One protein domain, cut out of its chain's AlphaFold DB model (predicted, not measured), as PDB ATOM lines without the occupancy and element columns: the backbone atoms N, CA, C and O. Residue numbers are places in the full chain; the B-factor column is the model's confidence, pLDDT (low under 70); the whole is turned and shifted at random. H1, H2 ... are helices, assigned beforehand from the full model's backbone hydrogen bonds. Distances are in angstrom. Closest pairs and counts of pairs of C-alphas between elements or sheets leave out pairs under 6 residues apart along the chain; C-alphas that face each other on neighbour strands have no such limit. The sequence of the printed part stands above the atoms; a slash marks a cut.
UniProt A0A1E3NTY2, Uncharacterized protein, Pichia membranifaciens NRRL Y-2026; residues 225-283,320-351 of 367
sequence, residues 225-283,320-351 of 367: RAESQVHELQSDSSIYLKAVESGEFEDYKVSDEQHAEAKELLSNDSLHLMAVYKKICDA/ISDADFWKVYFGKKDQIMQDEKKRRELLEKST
ATOM      1  N   ARG A 225     139.637 285.677 224.513       81.44
ATOM      2  CA  ARG A 225     139.122 287.027 224.803       81.44
ATOM      3  C   ARG A 225     139.711 288.095 223.870       81.44
ATOM      4  O   ARG A 225     138.988 288.994 223.452       81.44
ATOM      5  N   ALA A 226     140.995 287.968 223.532       81.12
ATOM      6  CA  ALA A 226     141.682 288.863 222.607       81.12
ATOM      7  C   ALA A 226     141.024 288.898 221.220       81.12
ATOM      8  O   ALA A 226     140.836 289.971 220.659       81.12
ATOM      9  N   GLU A 227     140.615 287.746 220.691       77.44
ATOM     10  CA  GLU A 227     139.925 287.660 219.403       77.44
ATOM     11  C   GLU A 227     138.575 288.378 219.442       77.44
ATOM     12  O   GLU A 227     138.287 289.191 218.566       77.44
ATOM     13  N   SER A 228     137.784 288.157 220.498       84.50
ATOM     14  CA  SER A 228     136.505 288.854 220.670       84.50
ATOM     15  C   SER A 228     136.686 290.371 220.740       84.50
ATOM     16  O   SER A 228     135.885 291.108 220.171       84.50
ATOM     17  N   GLN A 229     137.736 290.844 221.415       83.75
ATOM     18  CA  GLN A 229     138.029 292.273 221.522       83.75
ATOM     19  C   GLN A 229     138.512 292.858 220.191       83.75
ATOM     20  O   GLN A 229     138.095 293.951 219.818       83.75
ATOM     21  N   VAL A 230     139.338 292.132 219.431       86.00
ATOM     22  CA  VAL A 230     139.737 292.556 218.080       86.00
ATOM     23  C   VAL A 230     138.522 292.598 217.150       86.00
ATOM     24  O   VAL A 230     138.385 293.536 216.371       86.00
ATOM     25  N   HIS A 231     137.602 291.643 217.257       82.19
ATOM     26  CA  HIS A 231     136.372 291.647 216.468       82.19
ATOM     27  C   HIS A 231     135.447 292.823 216.831       82.19
ATOM     28  O   HIS A 231     134.843 293.452 215.958       82.19
ATOM     29  N   GLU A 232     135.356 293.171 218.116       85.81
ATOM     30  CA  GLU A 232     134.645 294.370 218.567       85.81
ATOM     31  C   GLU A 232     135.266 295.642 217.967       85.81
ATOM     32  O   GLU A 232     134.543 296.466 217.403       85.81
ATOM     33  N   LEU A 233     136.604 295.756 217.965       88.75
ATOM     34  CA  LEU A 233     137.301 296.856 217.287       88.75
ATOM     35  C   LEU A 233     136.942 296.934 215.801       88.75
ATOM     36  O   LEU A 233     136.681 298.013 215.286       88.75
ATOM     37  N   GLN A 234     136.896 295.798 215.107       86.75
ATOM     38  CA  GLN A 234     136.608 295.757 213.672       86.75
ATOM     39  C   GLN A 234     135.152 296.091 213.320       86.75
ATOM     40  O   GLN A 234     134.863 296.368 212.156       86.75
ATOM     41  N   SER A 235     134.234 296.050 214.285       86.19
ATOM     42  CA  SER A 235     132.800 296.237 214.047       86.19
ATOM     43  C   SER A 235     132.259 297.566 214.581       86.19
ATOM     44  O   SER A 235     131.334 298.120 213.977       86.19
ATOM     45  N   ASP A 236     132.831 298.123 215.654       87.62
ATOM     46  CA  ASP A 236     132.324 299.353 216.264       87.62
ATOM     47  C   ASP A 236     133.085 300.620 215.841       87.62
ATOM     48  O   ASP A 236     134.193 300.927 216.279       87.62
ATOM     49  N   SER A 237     132.395 301.455 215.061       88.19
ATOM     50  CA  SER A 237     132.861 302.792 214.685       88.19
ATOM     51  C   SER A 237     133.053 303.764 215.858       88.19
ATOM     52  O   SER A 237     133.839 304.706 215.759       88.19
ATOM     53  N   SER A 238     132.324 303.574 216.961       87.50
ATOM     54  CA  SER A 238     132.320 304.504 218.091       87.50
ATOM     55  C   SER A 238     133.646 304.509 218.852       87.50
ATOM     56  O   SER A 238     134.028 305.537 219.412       87.50
ATOM     57  N   ILE A 239     134.367 303.385 218.827       88.81
ATOM     58  CA  ILE A 239     135.644 303.212 219.521       88.81
ATOM     59  C   ILE A 239     136.696 304.161 218.946       88.81
ATOM     60  O   ILE A 239     137.399 304.831 219.701       88.81
ATOM     61  N   TYR A 240     136.756 304.272 217.620       90.50
ATOM     62  CA  TYR A 240     137.703 305.145 216.929       90.50
ATOM     63  C   TYR A 240     137.431 306.618 217.208       90.50
ATOM     64  O   TYR A 240     138.350 307.369 217.526       90.50
ATOM     65  N   LEU A 241     136.160 307.022 217.148       88.69
ATOM     66  CA  LEU A 241     135.757 308.403 217.412       88.69
ATOM     67  C   LEU A 241     136.105 308.818 218.840       88.69
ATOM     68  O   LEU A 241     136.694 309.876 219.038       88.69
ATOM     69  N   LYS A 242     135.808 307.963 219.825       90.12
ATOM     70  CA  LYS A 242     136.140 308.225 221.231       90.12
ATOM     71  C   LYS A 242     137.645 308.300 221.458       90.12
ATOM     72  O   LYS A 242     138.094 309.220 222.131       90.12
ATOM     73  N   ALA A 243     138.409 307.367 220.890       89.69
ATOM     74  CA  ALA A 243     139.858 307.322 221.053       89.69
ATOM     75  C   ALA A 243     140.513 308.607 220.531       89.69
ATOM     76  O   ALA A 243     141.256 309.255 221.263       89.69
ATOM     77  N   VAL A 244     140.142 309.039 219.322       89.38
ATOM     78  CA  VAL A 244     140.653 310.285 218.731       89.38
ATOM     79  C   VAL A 244     140.199 311.515 219.512       89.38
ATOM     80  O   VAL A 244     141.002 312.407 219.754       89.38
ATOM     81  N   GLU A 245     138.944 311.568 219.971       89.50
ATOM     82  CA  GLU A 245     138.465 312.670 220.820       89.50
ATOM     83  C   GLU A 245     139.209 312.766 222.155       89.50
ATOM     84  O   GLU A 245     139.404 313.864 222.674       89.50
ATOM     85  N   SER A 246     139.620 311.628 222.711       89.19
ATOM     86  CA  SER A 246     140.392 311.569 223.951       89.19
ATOM     87  C   SER A 246     141.901 311.775 223.767       89.19
ATOM     88  O   SER A 246     142.611 311.840 224.769       89.19
ATOM     89  N   GLY A 247     142.395 311.866 222.528       88.31
ATOM     90  CA  GLY A 247     143.833 311.890 222.234       88.31
ATOM     91  C   GLY A 247     144.540 310.562 222.546       88.31
ATOM     92  O   GLY A 247     145.756 310.512 222.732       88.31
ATOM     93  N   GLU A 248     143.788 309.464 222.637       85.50
ATOM     94  CA  GLU A 248     144.338 308.132 222.868       85.50
ATOM     95  C   GLU A 248     145.144 307.726 221.627       85.50
ATOM     96  O   GLU A 248     144.632 307.758 220.508       85.50
ATOM     97  N   PHE A 249     146.407 307.335 221.822       88.50
ATOM     98  CA  PHE A 249     147.343 306.943 220.756       88.50
ATOM     99  C   PHE A 249     147.839 308.073 219.832       88.50
ATOM    100  O   PHE A 249     148.380 307.778 218.767       88.50
ATOM    101  N   GLU A 250     147.758 309.351 220.227       87.06
ATOM    102  CA  GLU A 250     148.349 310.451 219.436       87.06
ATOM    103  C   GLU A 250     149.846 310.231 219.145       87.06
ATOM    104  O   GLU A 250     150.297 310.376 217.997       87.06
ATOM    105  N   ASP A 251     150.577 309.789 220.172       89.75
ATOM    106  CA  ASP A 251     152.011 309.482 220.138       89.75
ATOM    107  C   ASP A 251     152.341 308.119 219.506       89.75
ATOM    108  O   ASP A 251     153.516 307.778 219.326       89.75
ATOM    109  N   TYR A 252     151.326 307.317 219.170       91.12
ATOM    110  CA  TYR A 252     151.538 305.996 218.598       91.12
ATOM    111  C   TYR A 252     152.086 306.114 217.173       91.12
ATOM    112  O   TYR A 252     151.546 306.823 216.315       91.12
ATOM    113  N   LYS A 253     153.186 305.403 216.918       90.88
ATOM    114  CA  LYS A 253     153.842 305.357 215.612       90.88
ATOM    115  C   LYS A 253     153.533 304.028 214.953       90.88
ATOM    116  O   LYS A 253     154.018 302.995 215.401       90.88
ATOM    117  N   VAL A 254     152.757 304.097 213.877       89.81
ATOM    118  CA  VAL A 254     152.503 302.951 213.007       89.81
ATOM    119  C   VAL A 254     153.831 302.535 212.374       89.81
ATOM    120  O   VAL A 254     154.541 303.370 211.810       89.81
ATOM    121  N   SER A 255     154.206 301.268 212.534       89.50
ATOM    122  CA  SER A 255     155.440 300.733 211.957       89.50
ATOM    123  C   SER A 255     155.300 300.519 210.446       89.50
ATOM    124  O   SER A 255     154.194 300.404 209.915       89.50
ATOM    125  N   ASP A 256     156.423 300.411 209.731       88.06
ATOM    126  CA  ASP A 256     156.413 300.115 208.289       88.06
ATOM    127  C   ASP A 256     155.709 298.778 207.977       88.06
ATOM    128  O   ASP A 256     155.044 298.633 206.951       88.06
ATOM    129  N   GLU A 257     155.808 297.812 208.893       84.75
ATOM    130  CA  GLU A 257     155.126 296.515 208.808       84.75
ATOM    131  C   GLU A 257     153.606 296.672 208.947       84.75
ATOM    132  O   GLU A 257     152.846 296.103 208.165       84.75
ATOM    133  N   GLN A 258     153.155 297.507 209.884       87.75
ATOM    134  CA  GLN A 258     151.737 297.819 210.063       87.75
ATOM    135  C   GLN A 258     151.175 298.633 208.895       87.75
ATOM    136  O   GLN A 258     150.021 298.453 208.516       87.75
ATOM    137  N   HIS A 259     151.986 299.478 208.257       85.31
ATOM    138  CA  HIS A 259     151.601 300.140 207.010       85.31
ATOM    139  C   HIS A 259     151.405 299.147 205.855       85.31
ATOM    140  O   HIS A 259     150.490 299.321 205.045       85.31
ATOM    141  N   ALA A 260     152.230 298.100 205.775       86.75
ATOM    142  CA  ALA A 260     152.037 297.027 204.804       86.75
ATOM    143  C   ALA A 260     150.758 296.224 205.100       86.75
ATOM    144  O   ALA A 260     149.977 295.982 204.178       86.75
ATOM    145  N   GLU A 261     150.501 295.901 206.373       84.31
ATOM    146  CA  GLU A 261     149.264 295.235 206.809       84.31
ATOM    147  C   GLU A 261     148.030 296.092 206.488       84.31
ATOM    148  O   GLU A 261     147.074 295.600 205.894       84.31
ATOM    149  N   ALA A 262     148.058 297.392 206.793       86.75
ATOM    150  CA  ALA A 262     146.970 298.314 206.476       86.75
ATOM    151  C   ALA A 262     146.644 298.310 204.978       86.75
ATOM    152  O   ALA A 262     145.478 298.278 204.593       86.75
ATOM    153  N   LYS A 263     147.669 298.283 204.119       84.75
ATOM    154  CA  LYS A 263     147.491 298.228 202.663       84.75
ATOM    155  C   LYS A 263     146.858 296.914 202.197       84.75
ATOM    156  O   LYS A 263     146.066 296.925 201.255       84.75
ATOM    157  N   GLU A 264     147.195 295.800 202.836       85.38
ATOM    158  CA  GLU A 264     146.571 294.503 202.571       85.38
ATOM    159  C   GLU A 264     145.106 294.492 203.031       85.38
ATOM    160  O   GLU A 264     144.225 294.107 202.261       85.38
ATOM    161  N   LEU A 265     144.815 295.017 204.225       83.31
ATOM    162  CA  LEU A 265     143.451 295.153 204.747       83.31
ATOM    163  C   LEU A 265     142.590 296.060 203.854       83.31
ATOM    164  O   LEU A 265     141.461 295.701 203.530       83.31
ATOM    165  N   LEU A 266     143.155 297.171 203.371       82.62
ATOM    166  CA  LEU A 266     142.518 298.083 202.414       82.62
ATOM    167  C   LEU A 266     142.182 297.415 201.078       82.62
ATOM    168  O   LEU A 266     141.243 297.833 200.407       82.62
ATOM    169  N   SER A 267     142.935 296.388 200.677       82.00
ATOM    170  CA  SER A 267     142.658 295.647 199.443       82.00
ATOM    171  C   SER A 267     141.472 294.687 199.570       82.00
ATOM    172  O   SER A 267     140.940 294.228 198.557       82.00
ATOM    173  N   ASN A 268     141.032 294.402 200.800       79.75
ATOM    174  CA  ASN A 268     139.951 293.474 201.077       79.75
ATOM    175  C   ASN A 268     138.687 294.198 201.565       79.75
ATOM    176  O   ASN A 268     138.404 294.305 202.759       79.75
ATOM    177  N   ASP A 269     137.872 294.617 200.600       75.88
ATOM    178  CA  ASP A 269     136.598 295.310 200.825       75.88
ATOM    179  C   ASP A 269     135.560 294.512 201.629       75.88
ATOM    180  O   ASP A 269     134.590 295.093 202.116       75.88
ATOM    181  N   SER A 270     135.735 293.194 201.761       70.56
ATOM    182  CA  SER A 270     134.784 292.322 202.462       70.56
ATOM    183  C   SER A 270     134.945 292.322 203.986       70.56
ATOM    184  O   SER A 270     134.099 291.774 204.691       70.56
ATOM    185  N   LEU A 271     136.002 292.943 204.514       78.00
ATOM    186  CA  LEU A 271     136.252 292.994 205.952       78.00
ATOM    187  C   LEU A 271     135.325 294.001 206.646       78.00
ATOM    188  O   LEU A 271     135.172 295.140 206.201       78.00
ATOM    189  N   HIS A 272     134.777 293.624 207.806       78.88
ATOM    190  CA  HIS A 272     133.973 294.526 208.645       78.88
ATOM    191  C   HIS A 272     134.728 295.809 209.010       78.88
ATOM    192  O   HIS A 272     134.161 296.902 208.933       78.88
ATOM    193  N   LEU A 273     136.031 295.682 209.273       85.38
ATOM    194  CA  LEU A 273     136.929 296.808 209.511       85.38
ATOM    195  C   LEU A 273     136.888 297.828 208.369       85.38
ATOM    196  O   LEU A 273     136.884 299.029 208.621       85.38
ATOM    197  N   MET A 274     136.811 297.366 207.120       84.81
ATOM    198  CA  MET A 274     136.780 298.245 205.954       84.81
ATOM    199  C   MET A 274     135.442 298.964 205.803       84.81
ATOM    200  O   MET A 274     135.414 300.123 205.390       84.81
ATOM    201  N   ALA A 275     134.333 298.335 206.197       85.19
ATOM    202  CA  ALA A 275     133.043 299.015 206.273       85.19
ATOM    203  C   ALA A 275     133.056 300.133 207.333       85.19
ATOM    204  O   ALA A 275     132.542 301.227 207.088       85.19
ATOM    205  N   VAL A 276     133.686 299.884 208.487       85.75
ATOM    206  CA  VAL A 276     133.880 300.883 209.546       85.75
ATOM    207  C   VAL A 276     134.807 302.008 209.080       85.75
ATOM    208  O   VAL A 276     134.450 303.178 209.210       85.75
ATOM    209  N   TYR A 277     135.940 301.666 208.466       87.81
ATOM    210  CA  TYR A 277     136.882 302.618 207.880       87.81
ATOM    211  C   TYR A 277     136.188 303.541 206.872       87.81
ATOM    212  O   TYR A 277     136.199 304.758 207.041       87.81
ATOM    213  N   LYS A 278     135.476 302.984 205.882       87.50
ATOM    214  CA  LYS A 278     134.753 303.773 204.869       87.50
ATOM    215  C   LYS A 278     133.703 304.692 205.493       87.50
ATOM    216  O   LYS A 278     133.544 305.834 205.074       87.50
ATOM    217  N   LYS A 279     133.003 304.226 206.529       86.25
ATOM    218  CA  LYS A 279     131.981 305.018 207.227       86.25
ATOM    219  C   LYS A 279     132.564 306.245 207.939       86.25
ATOM    220  O   LYS A 279     131.897 307.274 208.000       86.25
ATOM    221  N   ILE A 280     133.767 306.136 208.501       85.50
ATOM    222  CA  ILE A 280     134.370 307.190 209.335       85.50
ATOM    223  C   ILE A 280     135.325 308.086 208.528       85.50
ATOM    224  O   ILE A 280     135.378 309.296 208.762       85.50
ATOM    225  N   CYS A 281     136.052 307.509 207.569       83.06
ATOM    226  CA  CYS A 281     137.063 308.189 206.760       83.06
ATOM    227  C   CYS A 281     136.509 308.644 205.394       83.06
ATOM    228  O   CYS A 281     136.695 309.804 205.017       83.06
ATOM    229  N   ASP A 282     135.734 307.803 204.698       70.06
ATOM    230  CA  ASP A 282     135.261 308.042 203.318       70.06
ATOM    231  C   ASP A 282     133.846 308.640 203.226       70.06
ATOM    232  O   ASP A 282     133.084 308.383 202.296       70.06
ATOM    233  N   ALA A 283     133.476 309.543 204.135       54.44
ATOM    234  CA  ALA A 283     132.224 310.305 204.036       54.44
ATOM    235  C   ALA A 283     132.248 311.386 202.919       54.44
ATOM    236  O   ALA A 283     131.821 312.532 203.124       54.44
ATOM    237  N   ILE A 320     137.412 311.226 210.940       87.56
ATOM    238  CA  ILE A 320     138.764 310.951 211.427       87.56
ATOM    239  C   ILE A 320     139.696 310.873 210.216       87.56
ATOM    240  O   ILE A 320     139.277 310.442 209.139       87.56
ATOM    241  N   SER A 321     140.944 311.319 210.370       91.44
ATOM    242  CA  SER A 321     141.946 311.156 209.316       91.44
ATOM    243  C   SER A 321     142.343 309.680 209.157       91.44
ATOM    244  O   SER A 321     142.312 308.916 210.117       91.44
ATOM    245  N   ASP A 322     142.740 309.275 207.949       90.31
ATOM    246  CA  ASP A 322     143.233 307.913 207.680       90.31
ATOM    247  C   ASP A 322     144.400 307.539 208.617       90.31
ATOM    248  O   ASP A 322     144.411 306.478 209.240       90.31
ATOM    249  N   ALA A 323     145.333 308.472 208.824       89.69
ATOM    250  CA  ALA A 323     146.459 308.278 209.732       89.69
ATOM    251  C   ALA A 323     146.013 308.027 211.183       89.69
ATOM    252  O   ALA A 323     146.541 307.127 211.837       89.69
ATOM    253  N   ASP A 324     145.036 308.786 211.684       92.06
ATOM    254  CA  ASP A 324     144.546 308.632 213.058       92.06
ATOM    255  C   ASP A 324     143.744 307.338 213.229       92.06
ATOM    256  O   ASP A 324     143.858 306.674 214.259       92.06
ATOM    257  N   PHE A 325     142.993 306.925 212.204       92.94
ATOM    258  CA  PHE A 325     142.290 305.646 212.215       92.94
ATOM    259  C   PHE A 325     143.260 304.476 212.409       92.94
ATOM    260  O   PHE A 325     143.070 303.661 213.316       92.94
ATOM    261  N   TRP A 326     144.324 304.409 211.601       93.56
ATOM    262  CA  TRP A 326     145.294 303.315 211.695       93.56
ATOM    263  C   TRP A 326     146.099 303.358 212.990       93.56
ATOM    264  O   TRP A 326     146.342 302.303 213.574       93.56
ATOM    265  N   LYS A 327     146.449 304.548 213.493       93.75
ATOM    266  CA  LYS A 327     147.082 304.686 214.815       93.75
ATOM    267  C   LYS A 327     146.224 304.084 215.919       93.75
ATOM    268  O   LYS A 327     146.728 303.305 216.721       93.75
ATOM    269  N   VAL A 328     144.934 304.411 215.942       92.94
ATOM    270  CA  VAL A 328     144.011 303.882 216.951       92.94
ATOM    271  C   VAL A 328     143.801 302.381 216.769       92.94
ATOM    272  O   VAL A 328     143.820 301.648 217.757       92.94
ATOM    273  N   TYR A 329     143.632 301.905 215.531       93.56
ATOM    274  CA  TYR A 329     143.450 300.480 215.256       93.56
ATOM    275  C   TYR A 329     144.636 299.655 215.757       93.56
ATOM    276  O   TYR A 329     144.453 298.742 216.562       93.56
ATOM    277  N   PHE A 330     145.848 299.991 215.312       93.06
ATOM    278  CA  PHE A 330     147.050 299.254 215.692       93.06
ATOM    279  C   PHE A 330     147.412 299.464 217.160       93.06
ATOM    280  O   PHE A 330     147.769 298.499 217.828       93.06
ATOM    281  N   GLY A 331     147.214 300.669 217.700       92.38
ATOM    282  CA  GLY A 331     147.405 300.952 219.121       92.38
ATOM    283  C   GLY A 331     146.525 300.082 220.020       92.38
ATOM    284  O   GLY A 331     147.031 299.424 220.931       92.38
ATOM    285  N   LYS A 332     145.218 300.000 219.733       92.31
ATOM    286  CA  LYS A 332     144.300 299.141 220.500       92.31
ATOM    287  C   LYS A 332     144.540 297.654 220.248       92.31
ATOM    288  O   LYS A 332     144.476 296.873 221.194       92.31
ATOM    289  N   LYS A 333     144.852 297.251 219.011       89.94
ATOM    290  CA  LYS A 333     145.224 295.865 218.682       89.94
ATOM    291  C   LYS A 333     146.443 295.425 219.499       89.94
ATOM    292  O   LYS A 333     146.396 294.377 220.135       89.94
ATOM    293  N   ASP A 334     147.490 296.242 219.556       90.25
ATOM    294  CA  ASP A 334     148.691 295.954 220.344       90.25
ATOM    295  C   ASP A 334     148.398 295.905 221.844       90.25
ATOM    296  O   ASP A 334     148.900 295.019 222.536       90.25
ATOM    297  N   GLN A 335     147.563 296.814 222.351       91.00
ATOM    298  CA  GLN A 335     147.147 296.800 223.753       91.00
ATOM    299  C   GLN A 335     146.433 295.493 224.115       91.00
ATOM    300  O   GLN A 335     146.804 294.849 225.095       91.00
ATOM    301  N   ILE A 336     145.474 295.052 223.292       88.50
ATOM    302  CA  ILE A 336     144.772 293.773 223.479       88.50
ATOM    303  C   ILE A 336     145.772 292.610 223.505       88.50
ATOM    304  O   ILE A 336     145.698 291.735 224.369       88.50
ATOM    305  N   MET A 337     146.741 292.617 222.589       86.25
ATOM    306  CA  MET A 337     147.772 291.582 222.518       86.25
ATOM    307  C   MET A 337     148.683 291.567 223.750       86.25
ATOM    308  O   MET A 337     149.026 290.496 224.254       86.25
ATOM    309  N   GLN A 338     149.067 292.738 224.259       85.94
ATOM    310  CA  GLN A 338     149.875 292.855 225.472       85.94
ATOM    311  C   GLN A 338     149.108 292.414 226.718       85.94
ATOM    312  O   GLN A 338     149.677 291.736 227.573       85.94
ATOM    313  N   ASP A 339     147.832 292.771 226.823       86.75
ATOM    314  CA  ASP A 339     146.999 292.404 227.965       86.75
ATOM    315  C   ASP A 339     146.730 290.895 227.999       86.75
ATOM    316  O   ASP A 339     146.819 290.275 229.061       86.75
ATOM    317  N   GLU A 340     146.519 290.267 226.841       86.50
ATOM    318  CA  GLU A 340     146.419 288.808 226.745       86.50
ATOM    319  C   GLU A 340     147.743 288.123 227.103       86.50
ATOM    320  O   GLU A 340     147.741 287.114 227.812       86.50
ATOM    321  N   LYS A 341     148.883 288.686 226.682       86.31
ATOM    322  CA  LYS A 341     150.199 288.167 227.071       86.31
ATOM    323  C   LYS A 341     150.396 288.218 228.590       86.31
ATOM    324  O   LYS A 341     150.729 287.197 229.183       86.31
ATOM    325  N   LYS A 342     150.110 289.359 229.229       88.06
ATOM    326  CA  LYS A 342     150.183 289.509 230.697       88.06
ATOM    327  C   LYS A 342     149.260 288.528 231.415       88.06
ATOM    328  O   LYS A 342     149.646 287.936 232.417       88.06
ATOM    329  N   ARG A 343     148.038 288.334 230.909       86.69
ATOM    330  CA  ARG A 343     147.079 287.379 231.481       86.69
ATOM    331  C   ARG A 343     147.624 285.954 231.447       86.69
ATOM    332  O   ARG A 343     147.492 285.234 232.430       86.69
ATOM    333  N   ARG A 344     148.229 285.549 230.329       82.19
ATOM    334  CA  ARG A 344     148.844 284.222 230.201       82.19
ATOM    335  C   ARG A 344     150.023 284.044 231.145       82.19
ATOM    336  O   ARG A 344     150.073 283.024 231.814       82.19
ATOM    337  N   GLU A 345     150.891 285.044 231.259       85.75
ATOM    338  CA  GLU A 345     152.008 285.017 232.213       85.75
ATOM    339  C   GLU A 345     151.514 284.882 233.666       85.75
ATOM    340  O   GLU A 345     152.080 284.119 234.446       85.75
ATOM    341  N   LEU A 346     150.425 285.567 234.034       82.94
ATOM    342  CA  LEU A 346     149.813 285.431 235.362       82.94
ATOM    343  C   LEU A 346     149.218 284.042 235.599       82.94
ATOM    344  O   LEU A 346     149.375 283.507 236.692       82.94
ATOM    345  N   LEU A 347     148.560 283.459 234.593       79.75
ATOM    346  CA  LEU A 347     147.989 282.114 234.690       79.75
ATOM    347  C   LEU A 347     149.064 281.029 234.758       79.75
ATOM    348  O   LEU A 347     148.938 280.078 235.523       79.75
ATOM    349  N   GLU A 348     150.138 281.173 233.987       81.81
ATOM    350  CA  GLU A 348     151.276 280.255 234.034       81.81
ATOM    351  C   GLU A 348     151.963 280.324 235.403       81.81
ATOM    352  O   GLU A 348     152.228 279.292 236.020       81.81
ATOM    353  N   LYS A 349     152.140 281.538 235.940       79.75
ATOM    354  CA  LYS A 349     152.680 281.740 237.287       79.75
ATOM    355  C   LYS A 349     151.756 281.207 238.386       79.75
ATOM    356  O   LYS A 349     152.248 280.647 239.354       79.75
ATOM    357  N   SER A 350     150.435 281.356 238.268       74.12
ATOM    358  CA  SER A 350     149.507 280.802 239.267       74.12
ATOM    359  C   SER A 350     149.426 279.278 239.216       74.12
ATOM    360  O   SER A 350     149.133 278.662 240.230       74.12
ATOM    361  N   THR A 351     149.681 278.677 238.052       70.00
ATOM    362  CA  THR A 351     149.676 277.215 237.888       70.00
ATOM    363  C   THR A 351     150.957 276.588 238.444       70.00
ATOM    364  O   THR A 351     150.902 275.548 239.078       70.00
TER     365      THR A 351
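What this domain is: This is residues 225 to 283 and 320 to 351 of the 367 residues of an uncharacterized protein of Pichia membranifaciens NRRL Y-2026 (UniProt A0A1E3NTY2). One long helix, H5, runs through a collar of four short helices, H1 to H4, and its residues 342 to 351 stick out. H1 runs beside H5 and H2 crosses it. The printed part has 91 residues with five named helices, H1 to H5 in order, and no named strand: all helix. It is only just compact, close to loose, with a radius of gyration of the C-alphas of 14.3 A, and spans 50 by 29 by 26 A.

Where its parts are: H1, residues 225 to 235, begins at C-alpha 225 (139.122, 287.027, 224.803). H2 is residues 237 to 245, H3 256 to 267, H4 272 to 281. H5, residues 322 to 351, 43.5 A long, ends at C-alpha 351 (149.676, 277.215, 237.888).

How they stand to each other: H1, H4 and H5 form a bundle, a group of touching helices. H1 touches H5 with a shallow tilt of 14 degrees, opposite ways; the closest C-alphas, of Ala 226 and Ile 336, are 5.9 A apart. Every O i to N i+4 pair is within hydrogen-bond range in H1, H3, H4 and H5, and 4 of 5 in H2.

The domain as a whole: Residues 284 to 319 are cut out; C-alphas 283 and 320 are 9.9 A apart. Residue 283 has pLDDT under 70.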